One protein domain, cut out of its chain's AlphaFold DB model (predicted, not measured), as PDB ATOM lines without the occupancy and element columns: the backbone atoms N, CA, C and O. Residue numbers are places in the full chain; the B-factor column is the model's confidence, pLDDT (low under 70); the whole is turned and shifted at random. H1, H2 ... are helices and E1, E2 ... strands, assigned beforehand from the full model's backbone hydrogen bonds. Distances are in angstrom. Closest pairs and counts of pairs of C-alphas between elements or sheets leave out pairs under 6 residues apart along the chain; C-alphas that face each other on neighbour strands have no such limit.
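AT A GLANCE: This is residues 4 to 138 of the 145 residues of an uncharacterized protein of Halomonas stenophila (UniProt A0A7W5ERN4). Two small antiparallel sheets of three strands meet near Pro 83: a strongly twisted one, E1 E2 E3, near the middle of the domain, and a second, E4 E6 E7, reaching out to one end of its long axis, where the turn between E6 and E7 lies. The E6 and E7 hairpin bends sharply at its other end and goes on as the short pair E5 E8, while the short helices H1 and H2 lie where E1 begins and E2 ends, H3 lies between the end of E1 and the start of E2, and H4 lies between the two sheets along the chain. The printed part has 135 residues, with four named helices and eight named strands in the order H1 H2 E1 H3 E2 E3 H4 E4 E5 E6 E7 E8. The class is mixed, helices and strands, with 66 residues, under half, in named elements. The whole is compact, with a radius of gyration of the C-alphas of 15.8 A and spans of 51 by 35 by 28 A.

HOW THE PARTS SIT: H1, residues 8 to 12, only grazes the first sheet, with its residues 10 to 11. H2, residues 21 to 24, only grazes it too, with residues 23 to 24; its closest C-alpha to E2, residues 67 to 74, is that of Arg 24, 5.4 A from that of Asp 74. E1, residues 49 to 54, is an edge strand and the antiparallel neighbour of E2, at 142 degrees, with N 50 and O 73 at 2.8 A. Residues 37 to 38 pair with residues 53 to 54 of E1, antiparallel, and residues 44 to 45 with its residues 49 to 50. H3, residues 58 to 61, only grazes this sheet, with residues 58 to 60, and is only just on it, with 5 pairs of C-alphas within 10 A. E2 and E3, residues 77 to 85, form an antiparallel hairpin at 159 degrees, with N 70 and O 82 at 2.8 A. H4, residues 87 to 91, is not on the first sheet and only grazes the second, with residues 89 to 91. In that second sheet E4, residues 95 to 99, is antiparallel to E6, residues 115 to 121, at 173 degrees, with N 98 and O 116 at 2.8 A. E6 and E7, residues 126 to 132, form a hairpin at 163 degrees, with N 121 and O 126 at 2.8 A. The closest C-alphas of E3 and E6 are those of Pro 83 and Tyr 116, 7.7 A apart. E5, residues 110 to 112, runs on into E6 at 67 degrees, and E7 runs on into E8, residues 135 to 137, at 55 degrees. E5 and E8 are antiparallel at 133 degrees, with N 137 and O 110 at 2.8 A. Every O i to N i+4 pair is within hydrogen-bond range in H1 and H4; H2 and H3 are too short for such a pair, and in each the one O i to N i+3 pair is within range.

IN THESE COORDINATES: H1 begins at C-alpha 8, (217.431, 159.123, 136.147). E1 is 16.4 A long, E2 22.9 A and E3 23.7 A; E3 ends at C-alpha 85, (221.721, 171.844, 117.330). E4 measures 13.7 A, E6 18.6 A and E7 18.1 A. E8 ends at C-alpha 137, (204.488, 176.770, 135.685).

THE WHOLE: The two C-alphas farthest apart are those of Pro 19 and Ala 123, 52.2 A. The printed part has no cut. The link from H2 to E1, residues 25 to 48, is long. The mean pLDDT of the printed part is 96.2, and no printed residue is under 70.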
ATOM      1  N   TYR A   4     215.975 166.854 131.261       96.38
ATOM      2  CA  TYR A   4     214.949 165.965 131.807       96.38
ATOM      3  C   TYR A   4     214.260 166.599 133.015       96.38
ATOM      4  O   TYR A   4     214.894 167.244 133.847       96.38
ATOM      5  N   LEU A   5     212.953 166.378 133.089       95.44
ATOM      6  CA  LEU A   5     212.064 166.787 134.178       95.44
ATOM      7  C   LEU A   5     211.757 165.617 135.129       95.44
ATOM      8  O   LEU A   5     211.133 165.802 136.169       95.44
ATOM      9  N   ILE A   6     212.188 164.417 134.744       96.62
ATOM     10  CA  ILE A   6     212.076 163.163 135.487       96.62
ATOM     11  C   ILE A   6     213.438 162.773 136.060       96.62
ATOM     12  O   ILE A   6     214.476 163.260 135.601       96.62
ATOM     13  N   ASP A   7     213.444 161.884 137.051       96.56
ATOM     14  CA  ASP A   7     214.695 161.370 137.598       96.56
ATOM     15  C   ASP A   7     215.373 160.349 136.661       96.56
ATOM     16  O   ASP A   7     214.812 159.867 135.671       96.56
ATOM     17  N   GLU A   8     216.632 160.035 136.965       96.50
ATOM     18  CA  GLU A   8     217.431 159.123 136.147       96.50
ATOM     19  C   GLU A   8     216.880 157.688 136.162       96.50
ATOM     20  O   GLU A   8     216.986 156.993 135.154       96.50
ATOM     21  N   ALA A   9     216.277 157.232 137.264       97.50
ATOM     22  CA  ALA A   9     215.732 155.879 137.345       97.50
ATOM     23  C   ALA A   9     214.509 155.729 136.430       97.50
ATOM     24  O   ALA A   9     214.419 154.763 135.669       97.50
ATOM     25  N   GLU A  10     213.614 156.716 136.449       96.19
ATOM     26  CA  GLU A  10     212.459 156.795 135.565       96.19
ATOM     27  C   GLU A  10     212.893 156.858 134.098       96.19
ATOM     28  O   GLU A  10     212.410 156.079 133.274       96.19
ATOM     29  N   ARG A  11     213.880 157.704 133.779       96.50
ATOM     30  CA  ARG A  11     214.456 157.807 132.434       96.50
ATOM     31  C   ARG A  11     215.040 156.477 131.953       96.50
ATOM     32  O   ARG A  11     214.777 156.065 130.824       96.50
ATOM     33  N   GLN A  12     215.838 155.798 132.778       96.50
ATOM     34  CA  GLN A  12     216.458 154.518 132.413       96.50
ATOM     35  C   GLN A  12     215.429 153.401 132.199       96.50
ATOM     36  O   GLN A  12     215.705 152.459 131.454       96.50
ATOM     37  N   ALA A  13     214.248 153.513 132.811       95.19
ATOM     38  CA  ALA A  13     213.145 152.571 132.651       95.19
ATOM     39  C   ALA A  13     212.312 152.789 131.373       95.19
ATOM     40  O   ALA A  13     211.471 151.944 131.054       95.19
ATOM     41  N   ILE A  14     212.513 153.889 130.635       95.44
ATOM     42  CA  ILE A  14     211.803 154.143 129.373       95.44
ATOM     43  C   ILE A  14     212.254 153.122 128.331       95.44
ATOM     44  O   ILE A  14     213.378 153.190 127.822       95.44
ATOM     45  N   THR A  15     211.341 152.215 127.978       94.88
ATOM     46  CA  THR A  15     211.543 151.241 126.908       94.88
ATOM     47  C   THR A  15     210.342 151.129 125.987       94.88
ATOM     48  O   THR A  15     209.201 151.189 126.431       94.88
ATOM     49  N   PHE A  16     210.581 150.936 124.694       93.50
ATOM     50  CA  PHE A  16     209.534 150.733 123.694       93.50
ATOM     51  C   PHE A  16     209.490 149.281 123.212       93.50
ATOM     52  O   PHE A  16     209.065 148.993 122.091       93.50
ATOM     53  N   GLN A  17     209.910 148.361 124.083       91.44
ATOM     54  CA  GLN A  17     209.856 146.916 123.896       91.44
ATOM     55  C   GLN A  17     208.904 146.271 124.907       91.44
ATOM     56  O   GLN A  17     208.640 146.810 125.979       91.44
ATOM     57  N   GLY A  18     208.427 145.069 124.582       91.62
ATOM     58  CA  GLY A  18     207.623 144.272 125.507       91.62
ATOM     59  C   GLY A  18     206.202 144.813 125.743       91.62
ATOM     60  O   GLY A  18     205.709 145.623 124.954       91.62
ATOM     61  N   PRO A  19     205.519 144.322 126.794       89.81
ATOM     62  CA  PRO A  19     204.092 144.574 127.015       89.81
ATOM     63  C   PRO A  19     203.765 146.039 127.340       89.81
ATOM     64  O   PRO A  19     202.679 146.502 127.009       89.81
ATOM     65  N   ASP A  20     204.708 146.791 127.910       86.94
ATOM     66  CA  ASP A  20     204.477 148.179 128.339       86.94
ATOM     67  C   ASP A  20     204.607 149.200 127.195       86.94
ATOM     68  O   ASP A  20     204.335 150.389 127.379       86.94
ATOM     69  N   ARG A  21     205.007 148.752 125.995       92.50
ATOM     70  CA  ARG A  21     205.238 149.618 124.831       92.50
ATOM     71  C   ARG A  21     204.032 150.502 124.519       92.50
ATOM     72  O   ARG A  21     204.199 151.695 124.281       92.50
ATOM     73  N   GLU A  22     202.832 149.927 124.482       92.69
ATOM     74  CA  GLU A  22     201.621 150.668 124.106       92.69
ATOM     75  C   GLU A  22     201.282 151.751 125.133       92.69
ATOM     76  O   GLU A  22     200.965 152.875 124.752       92.69
ATOM     77  N   ALA A  23     201.446 151.452 126.424       93.56
ATOM     78  CA  ALA A  23     201.224 152.411 127.502       93.56
ATOM     79  C   ALA A  23     202.191 153.605 127.428       93.56
ATOM     80  O   ALA A  23     201.813 154.731 127.742       93.56
ATOM     81  N   ARG A  24     203.428 153.385 126.968       94.25
ATOM     82  CA  ARG A  24     204.439 154.445 126.819       94.25
ATOM     83  C   ARG A  24     204.273 155.287 125.558       94.25
ATOM     84  O   ARG A  24     204.679 156.446 125.551       94.25
ATOM     85  N   LEU A  25     203.652 154.731 124.518       95.94
ATOM     86  CA  LEU A  25     203.344 155.424 123.262       95.94
ATOM     87  C   LEU A  25     202.025 156.207 123.299       95.94
ATOM     88  O   LEU A  25     201.628 156.768 122.276       95.94
ATOM     89  N   VAL A  26     201.348 156.258 124.451       95.62
ATOM     90  CA  VAL A  26     200.149 157.081 124.634       95.62
ATOM     91  C   VAL A  26     200.465 158.533 124.244       95.62
ATOM     92  O   VAL A  26     201.422 159.110 124.775       95.62
ATOM     93  N   PRO A  27     199.696 159.135 123.316       94.75
ATOM     94  CA  PRO A  27     199.929 160.508 122.898       94.75
ATOM     95  C   PRO A  27     199.628 161.477 124.051       94.75
ATOM     96  O   PRO A  27     198.702 161.235 124.830       94.75
ATOM     97  N   PRO A  28     200.379 162.582 124.170       97.12
ATOM     98  CA  PRO A  28     200.092 163.607 125.163       97.12
ATOM     99  C   PRO A  28     198.784 164.343 124.853       97.12
ATOM    100  O   PRO A  28     198.348 164.426 123.702       97.12
ATOM    101  N   GLU A  29     198.172 164.925 125.887       96.69
ATOM    102  CA  GLU A  29     197.057 165.858 125.705       96.69
ATOM    103  C   GLU A  29     197.499 167.061 124.857       96.69
ATOM    104  O   GLU A  29     198.637 167.524 124.953       96.69
ATOM    105  N   SER A  30     196.593 167.620 124.050       96.38
ATOM    106  CA  SER A  30     196.921 168.723 123.133       96.38
ATOM    107  C   SER A  30     197.440 169.976 123.840       96.38
ATOM    108  O   SER A  30     198.200 170.733 123.251       96.38
ATOM    109  N   THR A  31     197.094 170.187 125.113       96.69
ATOM    110  CA  THR A  31     197.617 171.296 125.922       96.69
ATOM    111  C   THR A  31     199.113 171.174 126.208       96.69
ATOM    112  O   THR A  31     199.757 172.186 126.466       96.69
ATOM    113  N   LEU A  32     199.668 169.960 126.161       97.44
ATOM    114  CA  LEU A  32     201.097 169.692 126.334       97.44
ATOM    115  C   LEU A  32     201.885 169.827 125.023       97.44
ATOM    116  O   LEU A  32     203.112 169.848 125.055       97.44
ATOM    117  N   VAL A  33     201.203 169.914 123.877       97.94
ATOM    118  CA  VAL A  33     201.828 170.028 122.555       97.94
ATOM    119  C   VAL A  33     201.792 171.487 122.112       97.94
ATOM    120  O   VAL A  33     200.731 172.097 122.004       97.94
ATOM    121  N   SER A  34     202.964 172.068 121.857       97.69
ATOM    122  CA  SER A  34     203.055 173.454 121.393       97.69
ATOM    123  C   SER A  34     202.466 173.631 119.985       97.69
ATOM    124  O   SER A  34     202.501 172.728 119.151       97.69
ATOM    125  N   ALA A  35     201.968 174.831 119.682       96.44
ATOM    126  CA  ALA A  35     201.519 175.179 118.337       96.44
ATOM    127  C   ALA A  35     202.638 174.967 117.296       96.44
ATOM    128  O   ALA A  35     203.792 175.330 117.536       96.44
ATOM    129  N   GLY A  36     202.284 174.381 116.149       95.94
ATOM    130  CA  GLY A  36     203.226 174.017 115.083       95.94
ATOM    131  C   GLY A  36     203.998 172.716 115.331       95.94
ATOM    132  O   GLY A  36     204.738 172.287 114.452       95.94
ATOM    133  N   TYR A  37     203.825 172.064 116.489       98.31
ATOM    134  CA  TYR A  37     204.488 170.792 116.763       98.31
ATOM    135  C   TYR A  37     203.653 169.604 116.306       98.31
ATOM    136  O   TYR A  37     202.432 169.569 116.458       98.31
ATOM    137  N   VAL A  38     204.352 168.580 115.829       97.62
ATOM    138  CA  VAL A  38     203.797 167.249 115.579       97.62
ATOM    139  C   VAL A  38     204.627 166.203 116.308       97.62
ATOM    140  O   VAL A  38     205.796 166.424 116.615       97.62
ATOM    141  N   ILE A  39     204.028 165.042 116.560       97.69
ATOM    142  CA  ILE A  39     204.726 163.862 117.075       97.69
ATOM    143  C   ILE A  39     204.775 162.841 115.937       97.69
ATOM    144  O   ILE A  39     203.767 162.181 115.668       97.69
ATOM    145  N   PRO A  40     205.902 162.731 115.211       95.25
ATOM    146  CA  PRO A  40     205.997 161.827 114.077       95.25
ATOM    147  C   PRO A  40     205.877 160.367 114.522       95.25
ATOM    148  O   PRO A  40     206.418 159.997 115.574       95.25
ATOM    149  N   PRO A  41     205.258 159.497 113.710       92.19
ATOM    150  CA  PRO A  41     205.372 158.058 113.900       92.19
ATOM    151  C   PRO A  41     206.847 157.633 113.939       92.19
ATOM    152  O   PRO A  41     207.649 158.082 113.123       92.19
ATOM    153  N   GLY A  42     207.213 156.762 114.881       92.31
ATOM    154  CA  GLY A  42     208.590 156.266 115.008       92.31
ATOM    155  C   GLY A  42     209.573 157.219 115.700       92.31
ATOM    156  O   GLY A  42     210.755 156.909 115.763       92.31
ATOM    157  N   SER A  43     209.105 158.332 116.271       95.94
ATOM    158  CA  SER A  43     209.922 159.272 117.065       95.94
ATOM    159  C   SER A  43     210.295 158.773 118.474       95.94
ATOM    160  O   SER A  43     210.872 159.513 119.271       95.94
ATOM    161  N   ALA A  44     209.939 157.531 118.805       96.50
ATOM    162  CA  ALA A  44     210.221 156.902 120.086       96.50
ATOM    163  C   ALA A  44     211.674 156.410 120.145       96.50
ATOM    164  O   ALA A  44     212.106 155.643 119.283       96.50
ATOM    165  N   VAL A  45     212.415 156.821 121.175       96.44
ATOM    166  CA  VAL A  45     213.813 156.428 121.390       96.44
ATOM    167  C   VAL A  45     214.009 155.935 122.823       96.44
ATOM    168  O   VAL A  45     213.646 156.619 123.782       96.44
ATOM    169  N   GLU A  46     214.581 154.737 122.965       96.25
ATOM    170  CA  GLU A  46     214.872 154.102 124.259       96.25
ATOM    171  C   GLU A  46     215.597 155.069 125.206       96.25
ATOM    172  O   GLU A  46     216.527 155.768 124.798       96.25
ATOM    173  N   ARG A  47     215.193 155.089 126.485       95.31
ATOM    174  CA  ARG A  47     215.780 155.941 127.543       95.31
ATOM    175  C   ARG A  47     215.713 157.453 127.291       95.31
ATOM    176  O   ARG A  47     216.442 158.216 127.934       95.31
ATOM    177  N   MET A  48     214.880 157.879 126.342       95.44
ATOM    178  CA  MET A  48     214.686 159.285 125.988       95.44
ATOM    179  C   MET A  48     213.202 159.624 125.958       95.44
ATOM    180  O   MET A  48     212.776 160.524 126.670       95.44
ATOM    181  N   GLY A  49     212.413 158.866 125.196       96.69
ATOM    182  CA  GLY A  49     210.982 159.097 125.029       96.69
ATOM    183  C   GLY A  49     210.588 159.304 123.567       96.69
ATOM    184  O   GLY A  49     211.351 159.032 122.639       96.69
ATOM    185  N   VAL A  50     209.368 159.780 123.372       97.88
ATOM    186  CA  VAL A  50     208.767 160.153 122.090       97.88
ATOM    187  C   VAL A  50     209.066 161.625 121.804       97.88
ATOM    188  O   VAL A  50     208.858 162.469 122.672       97.88
ATOM    189  N   HIS A  51     209.550 161.948 120.604       98.00
ATOM    190  CA  HIS A  51     209.998 163.303 120.260       98.00
ATOM    191  C   HIS A  51     208.924 164.067 119.477       98.00
ATOM    192  O   HIS A  51     208.492 163.634 118.408       98.00
ATOM    193  N   GLY A  52     208.520 165.226 119.994       98.12
ATOM    194  CA  GLY A  52     207.724 166.215 119.274       98.12
ATOM    195  C   GLY A  52     208.610 167.276 118.628       98.12
ATOM    196  O   GLY A  52     209.486 167.835 119.288       98.12
ATOM    197  N   ILE A  53     208.351 167.573 117.358       97.19
ATOM    198  CA  ILE A  53     209.161 168.464 116.519       97.19
ATOM    199  C   ILE A  53     208.323 169.614 115.963       97.19
ATOM    200  O   ILE A  53     207.151 169.420 115.646       97.19
ATOM    201  N   ASP A  54     208.936 170.788 115.822       97.62
ATOM    202  CA  ASP A  54     208.328 171.969 115.204       97.62
ATOM    203  C   ASP A  54     208.388 171.882 113.674       97.62
ATOM    204  O   ASP A  54     209.470 171.934 113.091       97.62
ATOM    205  N   THR A  55     207.238 171.773 113.008       96.62
ATOM    206  CA  THR A  55     207.194 171.671 111.541       96.62
ATOM    207  C   THR A  55     207.349 173.005 110.821       96.62
ATOM    208  O   THR A  55     207.486 172.998 109.603       96.62
ATOM    209  N   ASP A  56     207.362 174.128 111.545       95.62
ATOM    210  CA  ASP A  56     207.690 175.439 110.965       95.62
ATOM    211  C   ASP A  56     209.214 175.641 110.823       95.62
ATOM    212  O   ASP A  56     209.673 176.688 110.358       95.62
ATOM    213  N   GLY A  57     210.016 174.663 111.270       93.19
ATOM    214  CA  GLY A  57     211.469 174.663 111.134       93.19
ATOM    215  C   GLY A  57     211.919 174.726 109.672       93.19
ATOM    216  O   GLY A  57     211.316 174.127 108.779       93.19
ATOM    217  N   GLU A  58     213.011 175.447 109.416       92.38
ATOM    218  CA  GLU A  58     213.551 175.662 108.066       92.38
ATOM    219  C   GLU A  58     213.881 174.335 107.345       92.38
ATOM    220  O   GLU A  58     213.790 174.256 106.116       92.38
ATOM    221  N   GLU A  59     214.194 173.272 108.097       93.81
ATOM    222  CA  GLU A  59     214.443 171.923 107.582       93.81
ATOM    223  C   GLU A  59     213.233 171.300 106.870       93.81
ATOM    224  O   GLU A  59     213.400 170.490 105.957       93.81
ATOM    225  N   PHE A  60     212.015 171.724 107.218       95.75
ATOM    226  CA  PHE A  60     210.776 171.307 106.555       95.75
ATOM    227  C   PHE A  60     210.418 172.196 105.357       95.75
ATOM    228  O   PHE A  60     209.447 171.935 104.644       95.75
ATOM    229  N   HIS A  61     211.236 173.215 105.085       95.50
ATOM    230  CA  HIS A  61     211.044 174.200 104.022       95.50
ATOM    231  C   HIS A  61     212.227 174.245 103.039       95.50
ATOM    232  O   HIS A  61     212.483 175.258 102.387       95.50
ATOM    233  N   GLY A  62     212.941 173.120 102.901       95.06
ATOM    234  CA  GLY A  62     213.989 172.928 101.895       95.06
ATOM    235  C   GLY A  62     215.353 173.516 102.262       95.06
ATOM    236  O   GLY A  62     216.229 173.568 101.399       95.06
ATOM    237  N   GLN A  63     215.547 173.949 103.509       96.00
ATOM    238  CA  GLN A  63     216.851 174.381 104.012       96.00
ATOM    239  C   GLN A  63     217.552 173.257 104.792       96.00
ATOM    240  O   GLN A  63     216.899 172.337 105.285       96.00
ATOM    241  N   PRO A  64     218.886 173.301 104.932       95.44
ATOM    242  CA  PRO A  64     219.601 172.381 105.808       95.44
ATOM    243  C   PRO A  64     219.191 172.532 107.280       95.44
ATOM    244  O   PRO A  64     218.997 173.643 107.777       95.44
ATOM    245  N   PHE A  65     219.151 171.412 108.006       97.00
ATOM    246  CA  PHE A  65     218.961 171.431 109.455       97.00
ATOM    247  C   PHE A  65     220.105 172.171 110.158       97.00
ATOM    248  O   PHE A  65     221.283 171.999 109.844       97.00
ATOM    249  N   THR A  66     219.750 172.966 111.159       96.88
ATOM    250  CA  THR A  66     220.688 173.816 111.909       96.88
ATOM    251  C   THR A  66     220.389 173.792 113.400       96.88
ATOM    252  O   THR A  66     221.296 173.600 114.206       96.88
ATOM    253  N   ARG A  67     219.127 173.992 113.781       96.25
ATOM    254  CA  ARG A  67     218.666 174.049 115.167       96.25
ATOM    255  C   ARG A  67     217.159 173.856 115.232       96.25
ATOM    256  O   ARG A  67     216.454 174.372 114.375       96.25
ATOM    257  N   THR A  68     216.686 173.198 116.279       96.50
ATOM    258  CA  THR A  68     215.267 173.136 116.639       96.50
ATOM    259  C   THR A  68     215.132 172.966 118.151       96.50
ATOM    260  O   THR A  68     216.100 172.612 118.834       96.50
ATOM    261  N   PHE A  69     213.948 173.246 118.682       97.94
ATOM    262  CA  PHE A  69     213.607 172.953 120.069       97.94
ATOM    263  C   PHE A  69     212.658 171.755 120.076       97.94
ATOM    264  O   PHE A  69     211.712 171.702 119.298       97.94
ATOM    265  N   VAL A  70     212.939 170.763 120.909       98.12
ATOM    266  CA  VAL A  70     212.223 169.488 120.950       98.12
ATOM    267  C   VAL A  70     211.563 169.337 122.311       98.12
ATOM    268  O   VAL A  70     212.176 169.601 123.350       98.12
ATOM    269  N   TYR A  71     210.317 168.871 122.291       98.50
ATOM    270  CA  TYR A  71     209.609 168.416 123.482       98.50
ATOM    271  C   TYR A  71     209.565 166.896 123.503       98.50
ATOM    272  O   TYR A  71     209.270 166.256 122.494       98.50
ATOM    273  N   GLY A  72     209.854 166.327 124.665       98.12
ATOM    274  CA  GLY A  72     209.896 164.893 124.874       98.12
ATOM    275  C   GLY A  72     208.744 164.362 125.691       98.12
ATOM    276  O   GLY A  72     208.378 164.989 126.686       98.12
ATOM    277  N   TYR A  73     208.238 163.185 125.329       98.31
ATOM    278  CA  TYR A  73     207.091 162.577 125.993       98.31
ATOM    279  C   TYR A  73     207.311 161.114 126.390       98.31
ATOM    280  O   TYR A  73     207.983 160.363 125.691       98.31
ATOM    281  N   ASP A  74     206.694 160.691 127.489       98.00
ATOM    282  CA  ASP A  74     206.571 159.283 127.890       98.00
ATOM    283  C   ASP A  74     205.209 159.066 128.550       98.00
ATOM    284  O   ASP A  74     204.825 159.814 129.456       98.00
ATOM    285  N   ALA A  75     204.464 158.065 128.073       96.56
ATOM    286  CA  ALA A  75     203.122 157.737 128.562       96.56
ATOM    287  C   ALA A  75     202.191 158.969 128.647       96.56
ATOM    288  O   ALA A  75     201.525 159.205 129.654       96.56
ATOM    289  N   GLY A  76     202.197 159.805 127.601       96.50
ATOM    290  CA  GLY A  76     201.385 161.022 127.508       96.50
ATOM    291  C   GLY A  76     201.857 162.217 128.351       96.50
ATOM    292  O   GLY A  76     201.226 163.271 128.304       96.50
ATOM    293  N   ARG A  77     202.959 162.102 129.100       97.81
ATOM    294  CA  ARG A  77     203.531 163.208 129.889       97.81
ATOM    295  C   ARG A  77     204.685 163.862 129.150       97.81
ATOM    296  O   ARG A  77     205.478 163.156 128.546       97.81
ATOM    297  N   LEU A  78     204.821 165.181 129.253       98.06
ATOM    298  CA  LEU A  78     205.999 165.932 128.818       98.06
ATOM    299  C   LEU A  78     207.110 165.760 129.867       98.06
ATOM    300  O   LEU A  78     206.949 166.188 131.009       98.06
ATOM    301  N   ILE A  79     208.221 165.127 129.482       97.75
ATOM    302  CA  ILE A  79     209.293 164.691 130.393       97.75
ATOM    303  C   ILE A  79     210.664 165.312 130.111       97.75
ATOM    304  O   ILE A  79     211.558 165.193 130.948       97.75
ATOM    305  N   PHE A  80     210.867 165.962 128.961       97.81
ATOM    306  CA  PHE A  80     212.116 166.673 128.684       97.81
ATOM    307  C   PHE A  80     211.952 167.833 127.703       97.81
ATOM    308  O   PHE A  80     211.001 167.891 126.920       97.81
ATOM    309  N   LEU A  81     212.946 168.721 127.727       98.06
ATOM    310  CA  LEU A  81     213.175 169.791 126.756       98.06
ATOM    311  C   LEU A  81     214.543 169.594 126.092       98.06
ATOM    312  O   LEU A  81     215.500 169.215 126.767       98.06
ATOM    313  N   GLU A  82     214.675 169.888 124.803       97.62
ATOM    314  CA  GLU A  82     215.954 169.764 124.097       97.62
ATOM    315  C   GLU A  82     216.149 170.875 123.049       97.62
ATOM    316  O   GLU A  82     215.460 170.901 122.034       97.62
ATOM    317  N   PRO A  83     217.145 171.760 123.218       97.31
ATOM    318  CA  PRO A  83     217.732 172.499 122.108       97.31
ATOM    319  C   PRO A  83     218.626 171.546 121.299       97.31
ATOM    320  O   PRO A  83     219.775 171.280 121.670       97.31
ATOM    321  N   MET A  84     218.104 171.010 120.196       96.75
ATOM    322  CA  MET A  84     218.867 170.170 119.272       96.75
ATOM    323  C   MET A  84     219.569 171.062 118.248       96.75
ATOM    324  O   MET A  84     218.931 171.878 117.586       96.75
ATOM    325  N   ILE A  85     220.889 170.932 118.124       97.69
ATOM    326  CA  ILE A  85     221.721 171.844 117.330       97.69
ATOM    327  C   ILE A  85     222.655 171.029 116.436       97.69
ATOM    328  O   ILE A  85     223.336 170.116 116.900       97.69
ATOM    329  N   ALA A  86     222.703 171.375 115.153       97.19
ATOM    330  CA  ALA A  86     223.621 170.783 114.196       97.19
ATOM    331  C   ALA A  86     225.067 171.202 114.491       97.19
ATOM    332  O   ALA A  86     225.356 172.366 114.778       97.19
ATOM    333  N   LEU A  87     226.003 170.268 114.327       96.50
ATOM    334  CA  LEU A  87     227.426 170.548 114.511       96.50
ATOM    335  C   LEU A  87     227.934 171.646 113.562       96.50
ATOM    336  O   LEU A  87     228.726 172.490 113.973       96.50
ATOM    337  N   ASP A  88     227.470 171.665 112.312       97.12
ATOM    338  CA  ASP A  88     227.901 172.673 111.337       97.12
ATOM    339  C   ASP A  88     227.371 174.074 111.672       97.12
ATOM    340  O   ASP A  88     228.080 175.057 111.455       97.12
ATOM    341  N   TYR A  89     226.195 174.169 112.307       97.38
ATOM    342  CA  TYR A  89     225.714 175.432 112.867       97.38
ATOM    343  C   TYR A  89     226.599 175.899 114.025       97.38
ATOM    344  O   TYR A  89     226.940 177.070 114.089       97.38
ATOM    345  N   LEU A  90     227.049 175.004 114.914       97.06
ATOM    346  CA  LEU A  90     228.017 175.387 115.951       97.06
ATOM    347  C   LEU A  90     229.335 175.861 115.330       97.06
ATOM    348  O   LEU A  90     229.851 176.906 115.706       97.06
ATOM    349  N   ARG A  91     229.858 175.162 114.318       97.06
ATOM    350  CA  ARG A  91     231.118 175.535 113.647       97.06
ATOM    351  C   ARG A  91     231.089 176.915 112.993       97.06
ATOM    352  O   ARG A  91     232.157 177.509 112.838       97.06
ATOM    353  N   SER A  92     229.913 177.453 112.662       97.44
ATOM    354  CA  SER A  92     229.780 178.833 112.182       97.44
ATOM    355  C   SER A  92     229.949 179.888 113.283       97.44
ATOM    356  O   SER A  92     229.851 181.077 112.986       97.44
ATOM    357  N   ARG A  93     230.195 179.478 114.538       97.69
ATOM    358  CA  ARG A  93     230.379 180.334 115.723       97.69
ATOM    359  C   ARG A  93     229.216 181.317 115.919       97.69
ATOM    360  O   ARG A  93     229.437 182.528 115.925       97.69
ATOM    361  N   PRO A  94     227.975 180.813 116.039       97.31
ATOM    362  CA  PRO A  94     226.800 181.663 116.123       97.31
ATOM    363  C   PRO A  94     226.806 182.464 117.429       97.31
ATOM    364  O   PRO A  94     227.444 182.074 118.404       97.31
ATOM    365  N   ASP A  95     226.035 183.546 117.449       97.38
ATOM    366  CA  ASP A  95     225.510 184.163 118.666       97.38
ATOM    367  C   ASP A  95     224.047 184.523 118.398       97.38
ATOM    368  O   ASP A  95     223.734 185.553 117.799       97.38
ATOM    369  N   ALA A  96     223.149 183.597 118.734       97.12
ATOM    370  CA  ALA A  96     221.733 183.707 118.413       97.12
ATOM    371  C   ALA A  96     220.870 183.401 119.634       97.12
ATOM    372  O   ALA A  96     221.068 182.387 120.302       97.12
ATOM    373  N   THR A  97     219.872 184.252 119.882       98.38
ATOM    374  CA  THR A  97     218.853 184.038 120.918       98.38
ATOM    375  C   THR A  97     217.487 183.840 120.274       98.38
ATOM    376  O   THR A  97     216.910 184.781 119.724       98.38
ATOM    377  N   LEU A  98     216.954 182.631 120.390       97.31
ATOM    378  CA  LEU A  98     215.765 182.155 119.694       97.31
ATOM    379  C   LEU A  98     214.578 182.029 120.665       97.31
ATOM    380  O   LEU A  98     214.789 181.751 121.850       97.31
ATOM    381  N   PRO A  99     213.337 182.268 120.208       97.50
ATOM    382  CA  PRO A  99     212.152 182.021 121.020       97.50
ATOM    383  C   PRO A  99     211.912 180.516 121.200       97.50
ATOM    384  O   PRO A  99     212.212 179.721 120.313       97.50
ATOM    385  N   VAL A 100     211.328 180.137 122.335       97.94
ATOM    386  CA  VAL A 100     210.765 178.802 122.569       97.94
ATOM    387  C   VAL A 100     209.250 178.902 122.400       97.94
ATOM    388  O   VAL A 100     208.612 179.740 123.039       97.94
ATOM    389  N   LYS A 101     208.655 178.064 121.543       97.50
ATOM    390  CA  LYS A 101     207.193 177.992 121.414       97.50
ATOM    391  C   LYS A 101     206.625 177.240 122.621       97.50
ATOM    392  O   LYS A 101     206.798 176.035 122.736       97.50
ATOM    393  N   THR A 102     206.004 177.968 123.545       95.56
ATOM    394  CA  THR A 102     205.520 177.425 124.822       95.56
ATOM    395  C   THR A 102     204.202 176.650 124.637       95.56
ATOM    396  O   THR A 102     203.260 177.214 124.073       95.56
ATOM    397  N   PRO A 103     204.082 175.400 125.128       96.81
ATOM    398  CA  PRO A 103     202.799 174.705 125.212       96.81
ATOM    399  C   PRO A 103     201.856 175.387 126.216       96.81
ATOM    400  O   PRO A 103     202.277 176.178 127.059       96.81
ATOM    401  N   ALA A 104     200.563 175.069 126.152       96.00
ATOM    402  CA  ALA A 104     199.581 175.630 127.084       96.00
ATOM    403  C   ALA A 104     199.748 175.093 128.519       96.00
ATOM    404  O   ALA A 104     199.330 175.749 129.475       96.00
ATOM    405  N   ALA A 105     200.346 173.908 128.671       95.12
ATOM    406  CA  ALA A 105     200.625 173.278 129.948       95.12
ATOM    407  C   ALA A 105     201.918 172.452 129.925       95.12
ATOM    408  O   ALA A 105     202.392 172.033 128.870       95.12
ATOM    409  N   TYR A 106     202.434 172.160 131.118       96.62
ATOM    410  CA  TYR A 106     203.502 171.191 131.352       96.62
ATOM    411  C   TYR A 106     203.018 170.093 132.298       96.62
ATOM    412  O   TYR A 106     202.163 170.329 133.152       96.62
ATOM    413  N   SER A 107     203.570 168.886 132.170       96.06
ATOM    414  CA  SER A 107     203.197 167.763 133.041       96.06
ATOM    415  C   SER A 107     203.751 167.884 134.458       96.06
ATOM    416  O   SER A 107     203.201 167.282 135.377       96.06
ATOM    417  N   ILE A 108     204.842 168.630 134.634       94.94
ATOM    418  CA  ILE A 108     205.593 168.717 135.888       94.94
ATOM    419  C   ILE A 108     205.697 170.202 136.273       94.94
ATOM    420  O   ILE A 108     205.973 171.030 135.404       94.94
ATOM    421  N   PRO A 109     205.445 170.593 137.532       94.31
ATOM    422  CA  PRO A 109     205.692 171.965 137.967       94.31
ATOM    423  C   PRO A 109     207.179 172.307 137.878       94.31
ATOM    424  O   PRO A 109     208.030 171.477 138.188       94.31
ATOM    425  N   GLY A 110     207.501 173.537 137.500       94.31
ATOM    426  CA  GLY A 110     208.891 173.964 137.373       94.31
ATOM    427  C   GLY A 110     209.035 175.287 136.644       94.31
ATOM    428  O   GLY A 110     208.042 175.929 136.307       94.31
ATOM    429  N   ASP A 111     210.278 175.676 136.397       95.75
ATOM    430  CA  ASP A 111     210.620 176.883 135.655       95.75
ATOM    431  C   ASP A 111     210.988 176.536 134.209       95.75
ATOM    432  O   ASP A 111     211.914 175.764 133.955       95.75
ATOM    433  N   TYR A 112     210.264 177.118 133.252       97.44
ATOM    434  CA  TYR A 112     210.353 176.760 131.837       97.44
ATOM    435  C   TYR A 112     210.835 177.923 130.965       97.44
ATOM    436  O   TYR A 112     210.425 179.063 131.197       97.44
ATOM    437  N   PRO A 113     211.678 177.668 129.947       97.81
ATOM    438  CA  PRO A 113     212.254 178.719 129.116       97.81
ATOM    439  C   PRO A 113     211.243 179.343 128.158       97.81
ATOM    440  O   PRO A 113     210.519 178.641 127.452       97.81
ATOM    441  N   GLY A 114     211.271 180.671 128.061       97.88
ATOM    442  CA  GLY A 114     210.662 181.408 126.951       97.88
ATOM    443  C   GLY A 114     211.606 181.586 125.758       97.88
ATOM    444  O   GLY A 114     211.155 181.852 124.642       97.88
ATOM    445  N   ARG A 115     212.921 181.455 125.975       98.38
ATOM    446  CA  ARG A 115     213.965 181.615 124.954       98.38
ATOM    447  C   ARG A 115     215.135 180.673 125.222       98.38
ATOM    448  O   ARG A 115     215.325 180.207 126.342       98.38
ATOM    449  N   TYR A 116     215.958 180.443 124.207       98.06
ATOM    450  CA  TYR A 116     217.266 179.821 124.382       98.06
ATOM    451  C   TYR A 116     218.324 180.536 123.547       98.06
ATOM    452  O   TYR A 116     218.022 181.098 122.492       98.06
ATOM    453  N   ARG A 117     219.567 180.539 124.023       97.75
ATOM    454  CA  ARG A 117     220.709 181.119 123.311       97.75
ATOM    455  C   ARG A 117     221.694 180.035 122.922       97.75
ATOM    456  O   ARG A 117     221.956 179.140 123.715       97.75
ATOM    457  N   VAL A 118     222.239 180.137 121.715       97.94
ATOM    458  CA  VAL A 118     223.362 179.328 121.230       97.94
ATOM    459  C   VAL A 118     224.465 180.294 120.836       97.94
ATOM    460  O   VAL A 118     224.295 181.062 119.886       97.94
ATOM    461  N   ALA A 119     225.564 180.281 121.586       97.81
ATOM    462  CA  ALA A 119     226.629 181.257 121.420       97.81
ATOM    463  C   ALA A 119     228.025 180.646 121.535       97.81
ATOM    464  O   ALA A 119     228.305 179.885 122.458       97.81
ATOM    465  N   TYR A 120     228.921 181.032 120.632       98.06
ATOM    466  CA  TYR A 120     230.359 180.851 120.802       98.06
ATOM    467  C   TYR A 120     230.945 182.028 121.588       98.06
ATOM    468  O   TYR A 120     230.651 183.185 121.297       98.06
ATOM    469  N   THR A 121     231.795 181.745 122.574       95.31
ATOM    470  CA  THR A 121     232.469 182.749 123.405       95.31
ATOM    471  C   THR A 121     233.960 182.780 123.063       95.31
ATOM    472  O   THR A 121     234.702 181.920 123.535       95.31
ATOM    473  N   PRO A 122     234.451 183.779 122.297       94.44
ATOM    474  CA  PRO A 122     235.854 183.825 121.876       94.44
ATOM    475  C   PRO A 122     236.850 183.929 123.034       94.44
ATOM    476  O   PRO A 122     237.974 183.457 122.922       94.44
ATOM    477  N   ALA A 123     236.444 184.551 124.146       94.50
ATOM    478  CA  ALA A 123     237.309 184.748 125.307       94.50
ATOM    479  C   ALA A 123     237.674 183.434 126.020       94.50
ATOM    480  O   ALA A 123     238.733 183.365 126.638       94.50
ATOM    481  N   THR A 124     236.808 182.418 125.947       95.44
ATOM    482  CA  THR A 124     236.999 181.117 126.612       95.44
ATOM    483  C   THR A 124     237.087 179.942 125.638       95.44
ATOM    484  O   THR A 124     237.362 178.833 126.075       95.44
ATOM    485  N   ASP A 125     236.902 180.178 124.334       95.88
ATOM    486  CA  ASP A 125     236.815 179.148 123.285       95.88
ATOM    487  C   ASP A 125     235.722 178.092 123.560       95.88
ATOM    488  O   ASP A 125     235.879 176.901 123.303       95.88
ATOM    489  N   GLU A 126     234.581 178.538 124.094       96.69
ATOM    490  CA  GLU A 126     233.469 177.674 124.504       96.69
ATOM    491  C   GLU A 126     232.201 177.936 123.691       96.69
ATOM    492  O   GLU A 126     231.878 179.078 123.360       96.69
ATOM    493  N   TYR A 127     231.413 176.884 123.463       96.81
ATOM    494  CA  TYR A 127     230.016 177.010 123.050       96.81
ATOM    495  C   TYR A 127     229.111 176.938 124.277       96.81
ATOM    496  O   TYR A 127     229.214 176.009 125.076       96.81
ATOM    497  N   ARG A 128     228.198 177.897 124.406       95.69
ATOM    498  CA  ARG A 128     227.178 177.935 125.451       95.69
ATOM    499  C   ARG A 128     225.807 177.756 124.837       95.69
ATOM    500  O   ARG A 128     225.478 178.393 123.834       95.69
ATOM    501  N   VAL A 129     225.021 176.895 125.470       96.38
ATOM    502  CA  VAL A 129     223.594 176.777 125.203       96.38
ATOM    503  C   VAL A 129     222.855 177.060 126.495       96.38
ATOM    504  O   VAL A 129     223.033 176.354 127.484       96.38
ATOM    505  N   GLU A 130     222.069 178.128 126.489       96.44
ATOM    506  CA  GLU A 130     221.485 178.710 127.695       96.44
ATOM    507  C   GLU A 130     219.964 178.716 127.564       96.44
ATOM    508  O   GLU A 130     219.434 179.137 126.535       96.44
ATOM    509  N   LEU A 131     219.260 178.265 128.603       97.19
ATOM    510  CA  LEU A 131     217.816 178.438 128.736       97.19
ATOM    511  C   LEU A 131     217.551 179.776 129.424       97.19
ATOM    512  O   LEU A 131     218.099 180.049 130.489       97.19
ATOM    513  N   LEU A 132     216.740 180.620 128.794       98.19
ATOM    514  CA  LEU A 132     216.521 182.006 129.190       98.19
ATOM    515  C   LEU A 132     215.031 182.276 129.411       98.19
ATOM    516  O   LEU A 132     214.164 181.528 128.949       98.19
ATOM    517  N   ASP A 133     214.742 183.385 130.091       97.75
ATOM    518  CA  ASP A 133     213.383 183.830 130.412       97.75
ATOM    519  C   ASP A 133     212.559 182.731 131.094       97.75
ATOM    520  O   ASP A 133     211.430 182.445 130.694       97.75
ATOM    521  N   LEU A 134     213.161 182.088 132.097       97.31
ATOM    522  CA  LEU A 134     212.526 181.033 132.872       97.31
ATOM    523  C   LEU A 134     211.282 181.573 133.591       97.31
ATOM    524  O   LEU A 134     211.359 182.571 134.313       97.31
ATOM    525  N   ARG A 135     210.134 180.928 133.373       95.69
ATOM    526  CA  ARG A 135     208.855 181.284 134.002       95.69
ATOM    527  C   ARG A 135     208.285 180.096 134.769       95.69
ATOM    528  O   ARG A 135     208.271 178.993 134.213       95.69
ATOM    529  N   PRO A 136     207.743 180.322 135.975       95.00
ATOM    530  CA  PRO A 136     207.152 179.254 136.755       95.00
ATOM    531  C   PRO A 136     205.866 178.766 136.091       95.00
ATOM    532  O   PRO A 136     204.984 179.555 135.742       95.00
ATOM    533  N   PHE A 137     205.738 177.451 135.973       92.25
ATOM    534  CA  PHE A 137     204.488 176.770 135.685       92.25
ATOM    535  C   PHE A 137     204.033 176.032 136.952       92.25
ATOM    536  O   PHE A 137     204.780 175.197 137.478       92.25
ATOM    537  N   PRO A 138     202.841 176.351 137.486       85.81
ATOM    538  CA  PRO A 138     202.369 175.763 138.728       85.81
ATOM    539  C   PRO A 138     202.036 174.283 138.541       85.81
ATOM    540  O   PRO A 138     201.735 173.821 137.442       85.81
TER     541      PRO A 138